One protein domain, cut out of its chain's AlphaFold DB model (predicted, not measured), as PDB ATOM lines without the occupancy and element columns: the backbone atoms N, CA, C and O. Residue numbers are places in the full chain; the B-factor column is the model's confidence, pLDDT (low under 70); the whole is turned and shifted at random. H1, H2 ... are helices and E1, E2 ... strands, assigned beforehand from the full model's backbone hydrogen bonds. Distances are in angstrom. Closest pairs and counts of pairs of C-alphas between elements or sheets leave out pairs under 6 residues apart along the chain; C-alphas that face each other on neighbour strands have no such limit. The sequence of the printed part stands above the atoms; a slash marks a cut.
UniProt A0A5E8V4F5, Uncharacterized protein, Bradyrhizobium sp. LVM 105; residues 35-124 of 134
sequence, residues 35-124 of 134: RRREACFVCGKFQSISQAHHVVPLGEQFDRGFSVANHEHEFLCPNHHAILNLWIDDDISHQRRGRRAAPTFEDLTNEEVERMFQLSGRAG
ATOM      1  N   ARG A  35      11.470  62.237 -30.069       96.50
ATOM      2  CA  ARG A  35      12.735  62.976 -29.979       96.50
ATOM      3  C   ARG A  35      13.066  63.645 -31.320       96.50
ATOM      4  O   ARG A  35      12.336  63.510 -32.309       96.50
ATOM      5  N   ARG A  36      14.174  64.394 -31.378       97.56
ATOM      6  CA  ARG A  36      14.646  64.984 -32.641       97.56
ATOM      7  C   ARG A  36      14.778  63.880 -33.691       97.56
ATOM      8  O   ARG A  36      15.345  62.832 -33.413       97.56
ATOM      9  N   ARG A  37      14.261  64.131 -34.897       97.25
ATOM     10  CA  ARG A  37      14.293  63.152 -35.989       97.25
ATOM     11  C   ARG A  37      15.725  62.722 -36.305       97.25
ATOM     12  O   ARG A  37      16.577  63.574 -36.563       97.25
ATOM     13  N   GLU A  38      15.951  61.416 -36.343       98.38
ATOM     14  CA  GLU A  38      17.240  60.780 -36.641       98.38
ATOM     15  C   GLU A  38      17.175  59.974 -37.944       98.38
ATOM     16  O   GLU A  38      16.105  59.774 -38.527       98.38
ATOM     17  N   ALA A  39      18.335  59.548 -38.443       98.31
ATOM     18  CA  ALA A  39      18.398  58.606 -39.553       98.31
ATOM     19  C   ALA A  39      17.748  57.266 -39.177       98.31
ATOM     20  O   ALA A  39      17.562  56.957 -38.003       98.31
ATOM     21  N   CYS A  40      17.394  56.471 -40.187       98.12
ATOM     22  CA  CYS A  40      16.857  55.135 -39.972       98.12
ATOM     23  C   CYS A  40      17.817  54.306 -39.107       98.12
ATOM     24  O   CYS A  40      18.971  54.132 -39.489       98.12
ATOM     25  N   PHE A  41      17.335  53.756 -37.996       97.81
ATOM     26  CA  PHE A  41      18.101  52.879 -37.114       97.81
ATOM     27  C   PHE A  41      18.690  51.686 -37.882       97.81
ATOM     28  O   PHE A  41      19.849  51.325 -37.698       97.81
ATOM     29  N   VAL A  42      17.912  51.123 -38.811       96.56
ATOM     30  CA  VAL A  42      18.293  49.924 -39.562       96.56
ATOM     31  C   VAL A  42      19.357  50.250 -40.612       96.56
ATOM     32  O   VAL A  42      20.483  49.790 -40.496       96.56
ATOM     33  N   CYS A  43      19.078  51.124 -41.580       96.81
ATOM     34  CA  CYS A  43      20.014  51.367 -42.688       96.81
ATOM     35  C   CYS A  43      20.932  52.588 -42.530       96.81
ATOM     36  O   CYS A  43      21.744  52.863 -43.410       96.81
ATOM     37  N   GLY A  44      20.773  53.385 -41.469       97.50
ATOM     38  CA  GLY A  44      21.535  54.621 -41.243       97.50
ATOM     39  C   GLY A  44      21.226  55.766 -42.220       97.50
ATOM     40  O   GLY A  44      21.901  56.792 -42.193       97.50
ATOM     41  N   LYS A  45      20.222  55.620 -43.098       96.25
ATOM     42  CA  LYS A  45      19.901  56.574 -44.179       96.25
ATOM     43  C   LYS A  45      18.586  57.329 -43.928       96.25
ATOM     44  O   LYS A  45      17.816  57.007 -43.024       96.25
ATOM     45  N   PHE A  46      18.308  58.315 -44.786       96.19
ATOM     46  CA  PHE A  46      16.992  58.951 -44.964       96.19
ATOM     47  C   PHE A  46      16.402  59.682 -43.738       96.19
ATOM     48  O   PHE A  46      15.198  59.610 -43.496       96.19
ATOM     49  N   GLN A  47      17.217  60.441 -42.995       97.44
ATOM     50  CA  GLN A  47      16.760  61.218 -41.828       97.44
ATOM     51  C   GLN A  47      15.566  62.139 -42.125       97.44
ATOM     52  O   GLN A  47      14.702  62.309 -41.276       97.44
ATOM     53  N   SER A  48      15.477  62.741 -43.312       97.31
ATOM     54  CA  SER A  48      14.393  63.681 -43.638       97.31
ATOM     55  C   SER A  48      13.009  63.028 -43.694       97.31
ATOM     56  O   SER A  48      12.018  63.698 -43.406       97.31
ATOM     57  N   ILE A  49      12.934  61.733 -44.011       96.69
ATOM     58  CA  ILE A  49      11.680  60.990 -44.214       96.69
ATOM     59  C   ILE A  49      11.484  59.853 -43.206       96.69
ATOM     60  O   ILE A  49      10.559  59.056 -43.358       96.69
ATOM     61  N   SER A  50      12.344  59.754 -42.191       97.56
ATOM     62  CA  SER A  50      12.183  58.755 -41.144       97.56
ATOM     63  C   SER A  50      10.970  59.062 -40.262       97.56
ATOM     64  O   SER A  50      10.583  60.214 -40.036       97.56
ATOM     65  N   GLN A  51      10.344  57.997 -39.778       96.31
ATOM     66  CA  GLN A  51       9.161  58.021 -38.930       96.31
ATOM     67  C   GLN A  51       9.494  57.333 -37.610       96.31
ATOM     68  O   GLN A  51      10.207  56.331 -37.599       96.31
ATOM     69  N   ALA A  52       8.992  57.879 -36.504       97.19
ATOM     70  CA  ALA A  52       9.143  57.245 -35.205       97.19
ATOM     71  C   ALA A  52       8.272  55.981 -35.135       97.19
ATOM     72  O   ALA A  52       7.066  56.035 -35.383       97.19
ATOM     73  N   HIS A  53       8.892  54.864 -34.779       94.88
ATOM     74  CA  HIS A  53       8.262  53.574 -34.547       94.88
ATOM     75  C   HIS A  53       8.458  53.196 -33.081       94.88
ATOM     76  O   HIS A  53       9.588  53.187 -32.602       94.88
ATOM     77  N   HIS A  54       7.369  52.912 -32.365       94.56
ATOM     78  CA  HIS A  54       7.469  52.467 -30.975       94.56
ATOM     79  C   HIS A  54       8.185  51.116 -30.926       94.56
ATOM     80  O   HIS A  54       7.840  50.236 -31.706       94.56
ATOM     81  N   VAL A  55       9.139  50.941 -30.009       92.94
ATOM     82  CA  VAL A  55       9.888  49.678 -29.869       92.94
ATOM     83  C   VAL A  55       8.940  48.512 -29.572       92.94
ATOM     84  O   VAL A  55       9.086  47.440 -30.148       92.94
ATOM     85  N   VAL A  56       7.930  48.744 -28.728       90.31
ATOM     86  CA  VAL A  56       6.771  47.853 -28.576       90.31
ATOM     87  C   VAL A  56       5.551  48.563 -29.165       90.31
ATOM     88  O   VAL A  56       5.191  49.632 -28.658       90.31
ATOM     89  N   PRO A  57       4.874  48.025 -30.191       90.69
ATOM     90  CA  PRO A  57       3.668  48.637 -30.737       90.69
ATOM     91  C   PRO A  57       2.607  48.891 -29.657       90.69
ATOM     92  O   PRO A  57       2.320  48.031 -28.831       90.69
ATOM     93  N   LEU A  58       1.956  50.059 -29.685       92.44
ATOM     94  CA  LEU A  58       0.951  50.440 -28.675       92.44
ATOM     95  C   LEU A  58      -0.181  49.409 -28.524       92.44
ATOM     96  O   LEU A  58      -0.673  49.179 -27.424       92.44
ATOM     97  N   GLY A  59      -0.595  48.779 -29.627       91.56
ATOM     98  CA  GLY A  59      -1.604  47.722 -29.578       91.56
ATOM     99  C   GLY A  59      -1.160  46.527 -28.737       91.56
ATOM    100  O   GLY A  59      -1.965  46.003 -27.976       91.56
ATOM    101  N   GLU A  60       0.111  46.158 -28.841       89.31
ATOM    102  CA  GLU A  60       0.704  45.057 -28.096       89.31
ATOM    103  C   GLU A  60       0.975  45.435 -26.634       89.31
ATOM    104  O   GLU A  60       0.725  44.630 -25.747       89.31
ATOM    105  N   GLN A  61       1.403  46.668 -26.348       92.44
ATOM    106  CA  GLN A  61       1.529  47.147 -24.963       92.44
ATOM    107  C   GLN A  61       0.204  47.025 -24.200       92.44
ATOM    108  O   GLN A  61       0.181  46.551 -23.064       92.44
ATOM    109  N   PHE A  62      -0.906  47.407 -24.839       93.94
ATOM    110  CA  PHE A  62      -2.237  47.246 -24.259       93.94
ATOM    111  C   PHE A  62      -2.559  45.773 -23.978       93.94
ATOM    112  O   PHE A  62      -2.988  45.442 -22.875       93.94
ATOM    113  N   ASP A  63      -2.313  44.890 -24.949       89.94
ATOM    114  CA  ASP A  63      -2.579  43.452 -24.804       89.94
ATOM    115  C   ASP A  63      -1.696  42.810 -23.717       89.94
ATOM    116  O   ASP A  63      -2.133  41.899 -23.015       89.94
ATOM    117  N   ARG A  64      -0.479  43.335 -23.518       88.06
ATOM    118  CA  ARG A  64       0.452  42.961 -22.439       88.06
ATOM    119  C   ARG A  64       0.093  43.580 -21.076       88.06
ATOM    120  O   ARG A  64       0.795  43.327 -20.102       88.06
ATOM    121  N   GLY A  65      -0.974  44.378 -20.982       93.25
ATOM    122  CA  GLY A  65      -1.472  44.936 -19.720       93.25
ATOM    123  C   GLY A  65      -0.747  46.191 -19.227       93.25
ATOM    124  O   GLY A  65      -0.760  46.471 -18.029       93.25
ATOM    125  N   PHE A  66      -0.111  46.959 -20.116       94.38
ATOM    126  CA  PHE A  66       0.564  48.201 -19.731       94.38
ATOM    127  C   PHE A  66      -0.451  49.222 -19.196       94.38
ATOM    128  O   PHE A  66      -1.376  49.631 -19.898       94.38
ATOM    129  N   SER A  67      -0.252  49.679 -17.957       93.25
ATOM    130  CA  SER A  67      -1.067  50.743 -17.356       93.25
ATOM    131  C   SER A  67      -0.720  52.124 -17.922       93.25
ATOM    132  O   SER A  67      -1.603  52.962 -18.103       93.25
ATOM    133  N   VAL A  68       0.553  52.339 -18.262       95.00
ATOM    134  CA  VAL A  68       1.091  53.559 -18.878       95.00
ATOM    135  C   VAL A  68       1.809  53.184 -20.169       95.00
ATOM    136  O   VAL A  68       2.526  52.186 -20.213       95.00
ATOM    137  N   ALA A  69       1.622  53.977 -21.225       96.38
ATOM    138  CA  ALA A  69       2.286  53.737 -22.499       96.38
ATOM    139  C   ALA A  69       3.805  53.947 -22.383       96.38
ATOM    140  O   ALA A  69       4.267  54.998 -21.937       96.38
ATOM    141  N   ASN A  70       4.583  52.960 -22.828       95.75
ATOM    142  CA  ASN A  70       6.011  53.122 -23.066       95.75
ATOM    143  C   ASN A  70       6.209  53.802 -24.433       95.75
ATOM    144  O   ASN A  70       5.848  53.252 -25.475       95.75
ATOM    145  N   HIS A  71       6.787  55.001 -24.423       96.94
ATOM    146  CA  HIS A  71       7.050  55.809 -25.617       96.94
ATOM    147  C   HIS A  71       8.476  55.667 -26.165       96.94
ATOM    148  O   HIS A  71       8.897  56.464 -27.010       96.94
ATOM    149  N   GLU A  72       9.229  54.661 -25.720       96.06
ATOM    150  CA  GLU A  72      10.476  54.269 -26.368       96.06
ATOM    151  C   GLU A  72      10.231  53.966 -27.846       96.06
ATOM    152  O   GLU A  72       9.319  53.227 -28.229       96.06
ATOM    153  N   HIS A  73      11.044  54.585 -28.692       97.00
ATOM    154  CA  HIS A  73      10.897  54.531 -30.135       97.00
ATOM    155  C   HIS A  73      12.253  54.599 -30.828       97.00
ATOM    156  O   HIS A  73      13.235  55.100 -30.274       97.00
ATOM    157  N   GLU A  74      12.265  54.148 -32.075       97.31
ATOM    158  CA  GLU A  74      13.362  54.337 -33.014       97.31
ATOM    159  C   GLU A  74      12.859  54.995 -34.293       97.31
ATOM    160  O   GLU A  74      11.676  54.930 -34.629       97.31
ATOM    161  N   PHE A  75      13.757  55.648 -35.024       98.06
ATOM    162  CA  PHE A  75      13.427  56.207 -36.331       98.06
ATOM    163  C   PHE A  75      13.655  55.169 -37.417       98.06
ATOM    164  O   PHE A  75      14.731  54.593 -37.512       98.06
ATOM    165  N   LEU A  76      12.666  54.968 -38.282       96.81
ATOM    166  CA  LEU A  76      12.757  54.054 -39.417       96.81
ATOM    167  C   LEU A  76      12.404  54.785 -40.708       96.81
ATOM    168  O   LEU A  76      11.482  55.598 -40.740       96.81
ATOM    169  N   CYS A  77      13.131  54.508 -41.792       96.25
ATOM    170  CA  CYS A  77      12.703  54.962 -43.114       96.25
ATOM    171  C   CYS A  77      11.415  54.223 -43.536       96.25
ATOM    172  O   CYS A  77      11.139  53.145 -43.003       96.25
ATOM    173  N   PRO A  78      10.639  54.745 -44.506       93.50
ATOM    174  CA  PRO A  78       9.371  54.134 -44.908       93.50
ATOM    175  C   PRO A  78       9.475  52.646 -45.275       93.50
ATOM    176  O   PRO A  78       8.585  51.876 -44.922       93.50
ATOM    177  N   ASN A  79      10.580  52.231 -45.906       92.81
ATOM    178  CA  ASN A  79      10.809  50.832 -46.276       92.81
ATOM    179  C   ASN A  79      10.981  49.944 -45.038       92.81
ATOM    180  O   ASN A  79      10.183  49.037 -44.832       92.81
ATOM    181  N   HIS A  80      11.956  50.237 -44.173       93.75
ATOM    182  CA  HIS A  80      12.191  49.441 -42.961       93.75
ATOM    183  C   HIS A  80      11.021  49.505 -41.980       93.75
ATOM    184  O   HIS A  80      10.739  48.527 -41.297       93.75
ATOM    185  N   HIS A  81      10.284  50.618 -41.949       92.19
ATOM    186  CA  HIS A  81       9.062  50.714 -41.164       92.19
ATOM    187  C   HIS A  81       7.977  49.755 -41.683       92.19
ATOM    188  O   HIS A  81       7.313  49.090 -40.891       92.19
ATOM    189  N   ALA A  82       7.802  49.646 -43.004       88.31
ATOM    190  CA  ALA A  82       6.862  48.699 -43.597       88.31
ATOM    191  C   ALA A  82       7.288  47.240 -43.371       88.31
ATOM    192  O   ALA A  82       6.450  46.434 -42.973       88.31
ATOM    193  N   ILE A  83       8.573  46.923 -43.566       88.44
ATOM    194  CA  ILE A  83       9.121  45.576 -43.336       88.44
ATOM    195  C   ILE A  83       8.944  45.168 -41.872       88.44
ATOM    196  O   ILE A  83       8.517  44.053 -41.606       88.44
ATOM    197  N   LEU A  84       9.211  46.067 -40.917       87.06
ATOM    198  CA  LEU A  84       9.085  45.748 -39.494       87.06
ATOM    199  C   LEU A  84       7.638  45.449 -39.100       87.06
ATOM    200  O   LEU A  84       7.395  44.506 -38.357       87.06
ATOM    201  N   ASN A  85       6.672  46.206 -39.630       83.12
ATOM    202  CA  ASN A  85       5.262  45.893 -39.393       83.12
ATOM    203  C   ASN A  85       4.903  44.507 -39.944       83.12
ATOM    204  O   ASN A  85       4.217  43.767 -39.259       83.12
ATOM    205  N   LEU A  86       5.411  44.124 -41.122       80.12
ATOM    206  CA  LEU A  86       5.194  42.771 -41.651       80.12
ATOM    207  C   LEU A  86       5.870  41.685 -40.817       80.12
ATOM    208  O   LEU A  86       5.284  40.625 -40.636       80.12
ATOM    209  N   TRP A  87       7.072  41.959 -40.310       79.88
ATOM    210  CA  TRP A  87       7.795  41.053 -39.423       79.88
ATOM    211  C   TRP A  87       6.972  40.762 -38.167       79.88
ATOM    212  O   TRP A  87       6.763  39.609 -37.812       79.88
ATOM    213  N   ILE A  88       6.473  41.810 -37.508       74.19
ATOM    214  CA  ILE A  88       5.695  41.686 -36.270       74.19
ATOM    215  C   ILE A  88       4.294  41.117 -36.551       74.19
ATOM    216  O   ILE A  88       3.768  40.343 -35.749       74.19
ATOM    217  N   ASP A  89       3.673  41.485 -37.677       68.50
ATOM    218  CA  ASP A  89       2.329  41.022 -38.031       68.50
ATOM    219  C   ASP A  89       2.283  39.512 -38.312       68.50
ATOM    220  O   ASP A  89       1.311  38.875 -37.902       68.50
ATOM    221  N   ASP A  90       3.315  38.933 -38.942       57.97
ATOM    222  CA  ASP A  90       3.389  37.479 -39.169       57.97
ATOM    223  C   ASP A  90       3.495  36.685 -37.852       57.97
ATOM    224  O   ASP A  90       2.974  35.570 -37.779       57.97
ATOM    225  N   ASP A  91       4.072  37.275 -36.799       50.19
ATOM    226  CA  ASP A  91       4.211  36.632 -35.487       50.19
ATOM    227  C   ASP A  91       2.998  36.856 -34.553       50.19
ATOM    228  O   ASP A  91       2.745  36.024 -33.678       50.19
ATOM    229  N   ILE A  92       2.245  37.967 -34.682       47.12
ATOM    230  CA  ILE A  92       1.323  38.417 -33.608       47.12
ATOM    231  C   ILE A  92      -0.078  38.873 -34.076       47.12
ATOM    232  O   ILE A  92      -1.007  38.897 -33.264       47.12
ATOM    233  N   SER A  93      -0.323  39.235 -35.344       41.81
ATOM    234  CA  SER A  93      -1.475  40.103 -35.656       41.81
ATOM    235  C   SER A  93      -2.376  39.632 -36.810       41.81
ATOM    236  O   SER A  93      -1.983  39.467 -37.959       41.81
ATOM    237  N   HIS A  94      -3.680  39.514 -36.519       42.44
ATOM    238  CA  HIS A  94      -4.756  39.343 -37.508       42.44
ATOM    239  C   HIS A  94      -4.999  40.596 -38.384       42.44
ATOM    240  O   HIS A  94      -6.067  40.713 -39.004       42.44
ATOM    241  N   GLN A  95      -4.070  41.561 -38.446       46.59
ATOM    242  CA  GLN A  95      -4.156  42.652 -39.416       46.59
ATOM    243  C   GLN A  95      -4.057  42.052 -40.818       46.59
ATOM    244  O   GLN A  95      -3.015  41.604 -41.283       46.59
ATOM    245  N   ARG A  96      -5.217  41.973 -41.479       43.75
ATOM    246  CA  ARG A  96      -5.372  41.388 -42.810       43.75
ATOM    247  C   ARG A  96      -4.310  41.963 -43.744       43.75
ATOM    248  O   ARG A  96      -4.306  43.173 -43.964       43.75
ATOM    249  N   ARG A  97      -3.492  41.073 -44.326       47.44
ATOM    250  CA  ARG A  97      -2.589  41.293 -45.470       47.44
ATOM    251  C   ARG A  97      -3.343  41.981 -46.616       47.44
ATOM    252  O   ARG A  97      -3.829  41.355 -47.552       47.44
ATOM    253  N   GLY A  98      -3.519  43.288 -46.506       44.81
ATOM    254  CA  GLY A  98      -4.236  44.120 -47.453       44.81
ATOM    255  C   GLY A  98      -3.243  44.917 -48.276       44.81
ATOM    256  O   GLY A  98      -2.843  45.998 -47.864       44.81
ATOM    257  N   ARG A  99      -2.877  44.381 -49.447       45.00
ATOM    258  CA  ARG A  99      -2.299  45.115 -50.589       45.00
ATOM    259  C   ARG A  99      -1.204  46.133 -50.244       45.00
ATOM    260  O   ARG A  99      -1.379  47.332 -50.455       45.00
ATOM    261  N   ARG A 100      -0.035  45.673 -49.813       50.84
ATOM    262  CA  ARG A 100       1.179  46.475 -49.984       50.84
ATOM    263  C   ARG A 100       2.161  45.651 -50.794       50.84
ATOM    264  O   ARG A 100       2.446  44.520 -50.421       50.84
ATOM    265  N   ALA A 101       2.623  46.211 -51.912       53.41
ATOM    266  CA  ALA A 101       3.902  45.838 -52.498       53.41
ATOM    267  C   ALA A 101       4.949  46.220 -51.452       53.41
ATOM    268  O   ALA A 101       5.441  47.346 -51.421       53.41
ATOM    269  N   ALA A 102       5.101  45.359 -50.459       56.78
ATOM    270  CA  ALA A 102       6.056  45.578 -49.411       56.78
ATOM    271  C   ALA A 102       7.413  45.098 -49.917       56.78
ATOM    272  O   ALA A 102       7.450  44.117 -50.666       56.78
ATOM    273  N   PRO A 103       8.502  45.776 -49.530       62.22
ATOM    274  CA  PRO A 103       9.835  45.251 -49.769       62.22
ATOM    275  C   PRO A 103       9.901  43.829 -49.210       62.22
ATOM    276  O   PRO A 103       9.402  43.577 -48.106       62.22
ATOM    277  N   THR A 104      10.448  42.902 -49.986       66.94
ATOM    278  CA  THR A 104      10.663  41.537 -49.511       66.94
ATOM    279  C   THR A 104      11.920  41.517 -48.646       66.94
ATOM    280  O   THR A 104      12.771  42.404 -48.720       66.94
ATOM    281  N   PHE A 105      12.059  40.492 -47.807       72.44
ATOM    282  CA  PHE A 105      13.285  40.288 -47.027       72.44
ATOM    283  C   PHE A 105      14.535  40.111 -47.908       72.44
ATOM    284  O   PHE A 105      15.647  40.249 -47.415       72.44
ATOM    285  N   GLU A 106      14.352  39.838 -49.202       78.19
ATOM    286  CA  GLU A 106      15.419  39.692 -50.197       78.19
ATOM    287  C   GLU A 106      16.170  41.006 -50.457       78.19
ATOM    288  O   GLU A 106      17.325  40.975 -50.873       78.19
ATOM    289  N   ASP A 107      15.545  42.154 -50.171       80.12
ATOM    290  CA  ASP A 107      16.141  43.477 -50.376       80.12
ATOM    291  C   ASP A 107      16.993  43.954 -49.183       80.12
ATOM    292  O   ASP A 107      17.548  45.056 -49.223       80.12
ATOM    293  N   LEU A 108      17.082  43.165 -48.106       89.00
ATOM    294  CA  LEU A 108      17.858  43.513 -46.919       89.00
ATOM    295  C   LEU A 108      19.290  42.993 -47.012       89.00
ATOM    296  O   LEU A 108      19.545  41.827 -47.312       89.00
ATOM    297  N   THR A 109      20.244  43.842 -46.647       93.62
ATOM    298  CA  THR A 109      21.604  43.389 -46.337       93.62
ATOM    299  C   THR A 109      21.630  42.597 -45.023       93.62
ATOM    300  O   THR A 109      20.773  42.779 -44.158       93.62
ATOM    301  N   ASN A 110      22.654  41.758 -44.821       93.50
ATOM    302  CA  ASN A 110      22.817  40.999 -43.571       93.50
ATOM    303  C   ASN A 110      22.845  41.907 -42.326       93.50
ATOM    304  O   ASN A 110      22.261  41.568 -41.302       93.50
ATOM    305  N   GLU A 111      23.479  43.080 -42.428       95.25
ATOM    306  CA  GLU A 111      23.521  44.067 -41.341       95.25
ATOM    307  C   GLU A 111      22.133  44.647 -41.035       95.25
ATOM    308  O   GLU A 111      21.776  44.855 -39.874       95.25
ATOM    309  N   GLU A 112      21.325  44.907 -42.067       94.44
ATOM    310  CA  GLU A 112      19.955  45.386 -41.887       94.44
ATOM    311  C   GLU A 112      19.082  44.306 -41.243       94.44
ATOM    312  O   GLU A 112      18.337  44.614 -40.316       94.44
ATOM    313  N   VAL A 113      19.226  43.039 -41.649       92.62
ATOM    314  CA  VAL A 113      18.548  41.901 -41.005       92.62
ATOM    315  C   VAL A 113      18.908  41.814 -39.519       92.62
ATOM    316  O   VAL A 113      18.016  41.727 -38.675       92.62
ATOM    317  N   GLU A 114      20.192  41.895 -39.168       93.00
ATOM    318  CA  GLU A 114      20.640  41.849 -37.771       93.00
ATOM    319  C   GLU A 114      20.055  43.001 -36.941       93.00
ATOM    320  O   GLU A 114      19.567  42.794 -35.829       93.00
ATOM    321  N   ARG A 115      20.020  44.217 -37.493       94.94
ATOM    322  CA  ARG A 115      19.407  45.370 -36.816       94.94
ATOM    323  C   ARG A 115      17.896  45.242 -36.675       94.94
ATOM    324  O   ARG A 115      17.353  45.702 -35.672       94.94
ATOM    325  N   MET A 116      17.217  44.614 -37.633       91.94
ATOM    326  CA  MET A 116      15.795  44.285 -37.511       91.94
ATOM    327  C   MET A 116      15.567  43.310 -36.351       91.94
ATOM    328  O   MET A 116      14.726  43.585 -35.498       91.94
ATOM    329  N   PHE A 117      16.374  42.248 -36.236       90.75
ATOM    330  CA  PHE A 117      16.333  41.340 -35.082       90.75
ATOM    331  C   PHE A 117      16.630  42.052 -33.765       90.75
ATOM    332  O   PHE A 117      15.940  41.824 -32.773       90.75
ATOM    333  N   GLN A 118      17.631  42.934 -33.746       92.62
ATOM    334  CA  GLN A 118      17.958  43.716 -32.560       92.62
ATOM    335  C   GLN A 118      16.769  44.581 -32.130       92.62
ATOM    336  O   GLN A 118      16.464  44.651 -30.941       92.62
ATOM    337  N   LEU A 119      16.097  45.233 -33.080       90.81
ATOM    338  CA  LEU A 119      14.946  46.081 -32.792       90.81
ATOM    339  C   LEU A 119      13.753  45.263 -32.282       90.81
ATOM    340  O   LEU A 119      13.211  45.599 -31.232       90.81
ATOM    341  N   SER A 120      13.404  44.164 -32.955       87.00
ATOM    342  CA  SER A 120      12.329  43.263 -32.518       87.00
ATOM    343  C   SER A 120      12.633  42.621 -31.159       87.00
ATOM    344  O   SER A 120      11.750  42.499 -30.315       87.00
ATOM    345  N   GLY A 121      13.895  42.277 -30.886       86.75
ATOM    346  CA  GLY A 121      14.324  41.709 -29.606       86.75
ATOM    347  C   GLY A 121      14.197  42.676 -28.425       86.75
ATOM    348  O   GLY A 121      13.939  42.244 -27.301       86.75
ATOM    349  N   ARG A 122      14.308  43.993 -28.661       88.06
ATOM    350  CA  ARG A 122      14.109  45.021 -27.620       88.06
ATOM    351  C   ARG A 122      12.664  45.126 -27.151       88.06
ATOM    352  O   ARG A 122      12.441  45.609 -26.045       88.06
ATOM    353  N   ALA A 123      11.699  44.652 -27.941       79.69
ATOM    354  CA  ALA A 123      10.314  44.591 -27.493       79.69
ATOM    355  C   ALA A 123      10.141  43.673 -26.265       79.69
ATOM    356  O   ALA A 123       9.141  43.772 -25.552       79.69
ATOM    357  N   GLY A 124      11.124  42.806 -25.989       72.75
ATOM    358  CA  GLY A 124      11.118  41.870 -24.874       72.75
ATOM    359  C   GLY A 124      10.124  40.721 -25.078       72.75
ATOM    360  O   GLY A 124       9.214  40.812 -25.912       72.75
TER     361      GLY A 124
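Overview. This is residues 35 to 124 of the 134 residues of an uncharacterized protein of Bradyrhizobium sp. LVM 105 (UniProt A0A5E8V4F5). A short two-stranded ribbon, E1 and E2, has H2 starting at one end; H3 passes near H2 at a steep angle, and little H1 sits in the excursion between the strands. Long loops make much of the rest. The printed part has 90 residues, in order E1, H1, E2, H2, H3, with an antiparallel sheet; it is mostly helix, though under half lie in named elements. It is compact, radius of gyration of the C-alphas 13.2 A, spanning 36 by 32 by 22 A.

Along the chain. After unnamed residues 35 to 50, find C-alpha 51 at (9.161, 58.021, -38.930), where E1, residues 51 to 54, begins. H1 is 58 to 63, E2 73 to 76. H2, 78 to 92, runs 21.0 A; H3, 110 to 122, runs 18.6 A to (14.109, 45.021, -27.620).

Arrangement. Look at N 51 and O 76, 2.8 A apart, within hydrogen-bond range across antiparallel E1 and E2. H2 and H3 are close but not clearly touching, C-alphas 84 and 116 closest at 7.1 A, a steep tilt of 55 degrees. H1 is apart from both. Every O i to N i+4 pair is within range in H1 and H3, 10 of 11 in H2.

Size, cuts and confidence. The printed part has no cut. H2 to H3 is a long link; residues 89 to 104 are under 70 in pLDDT.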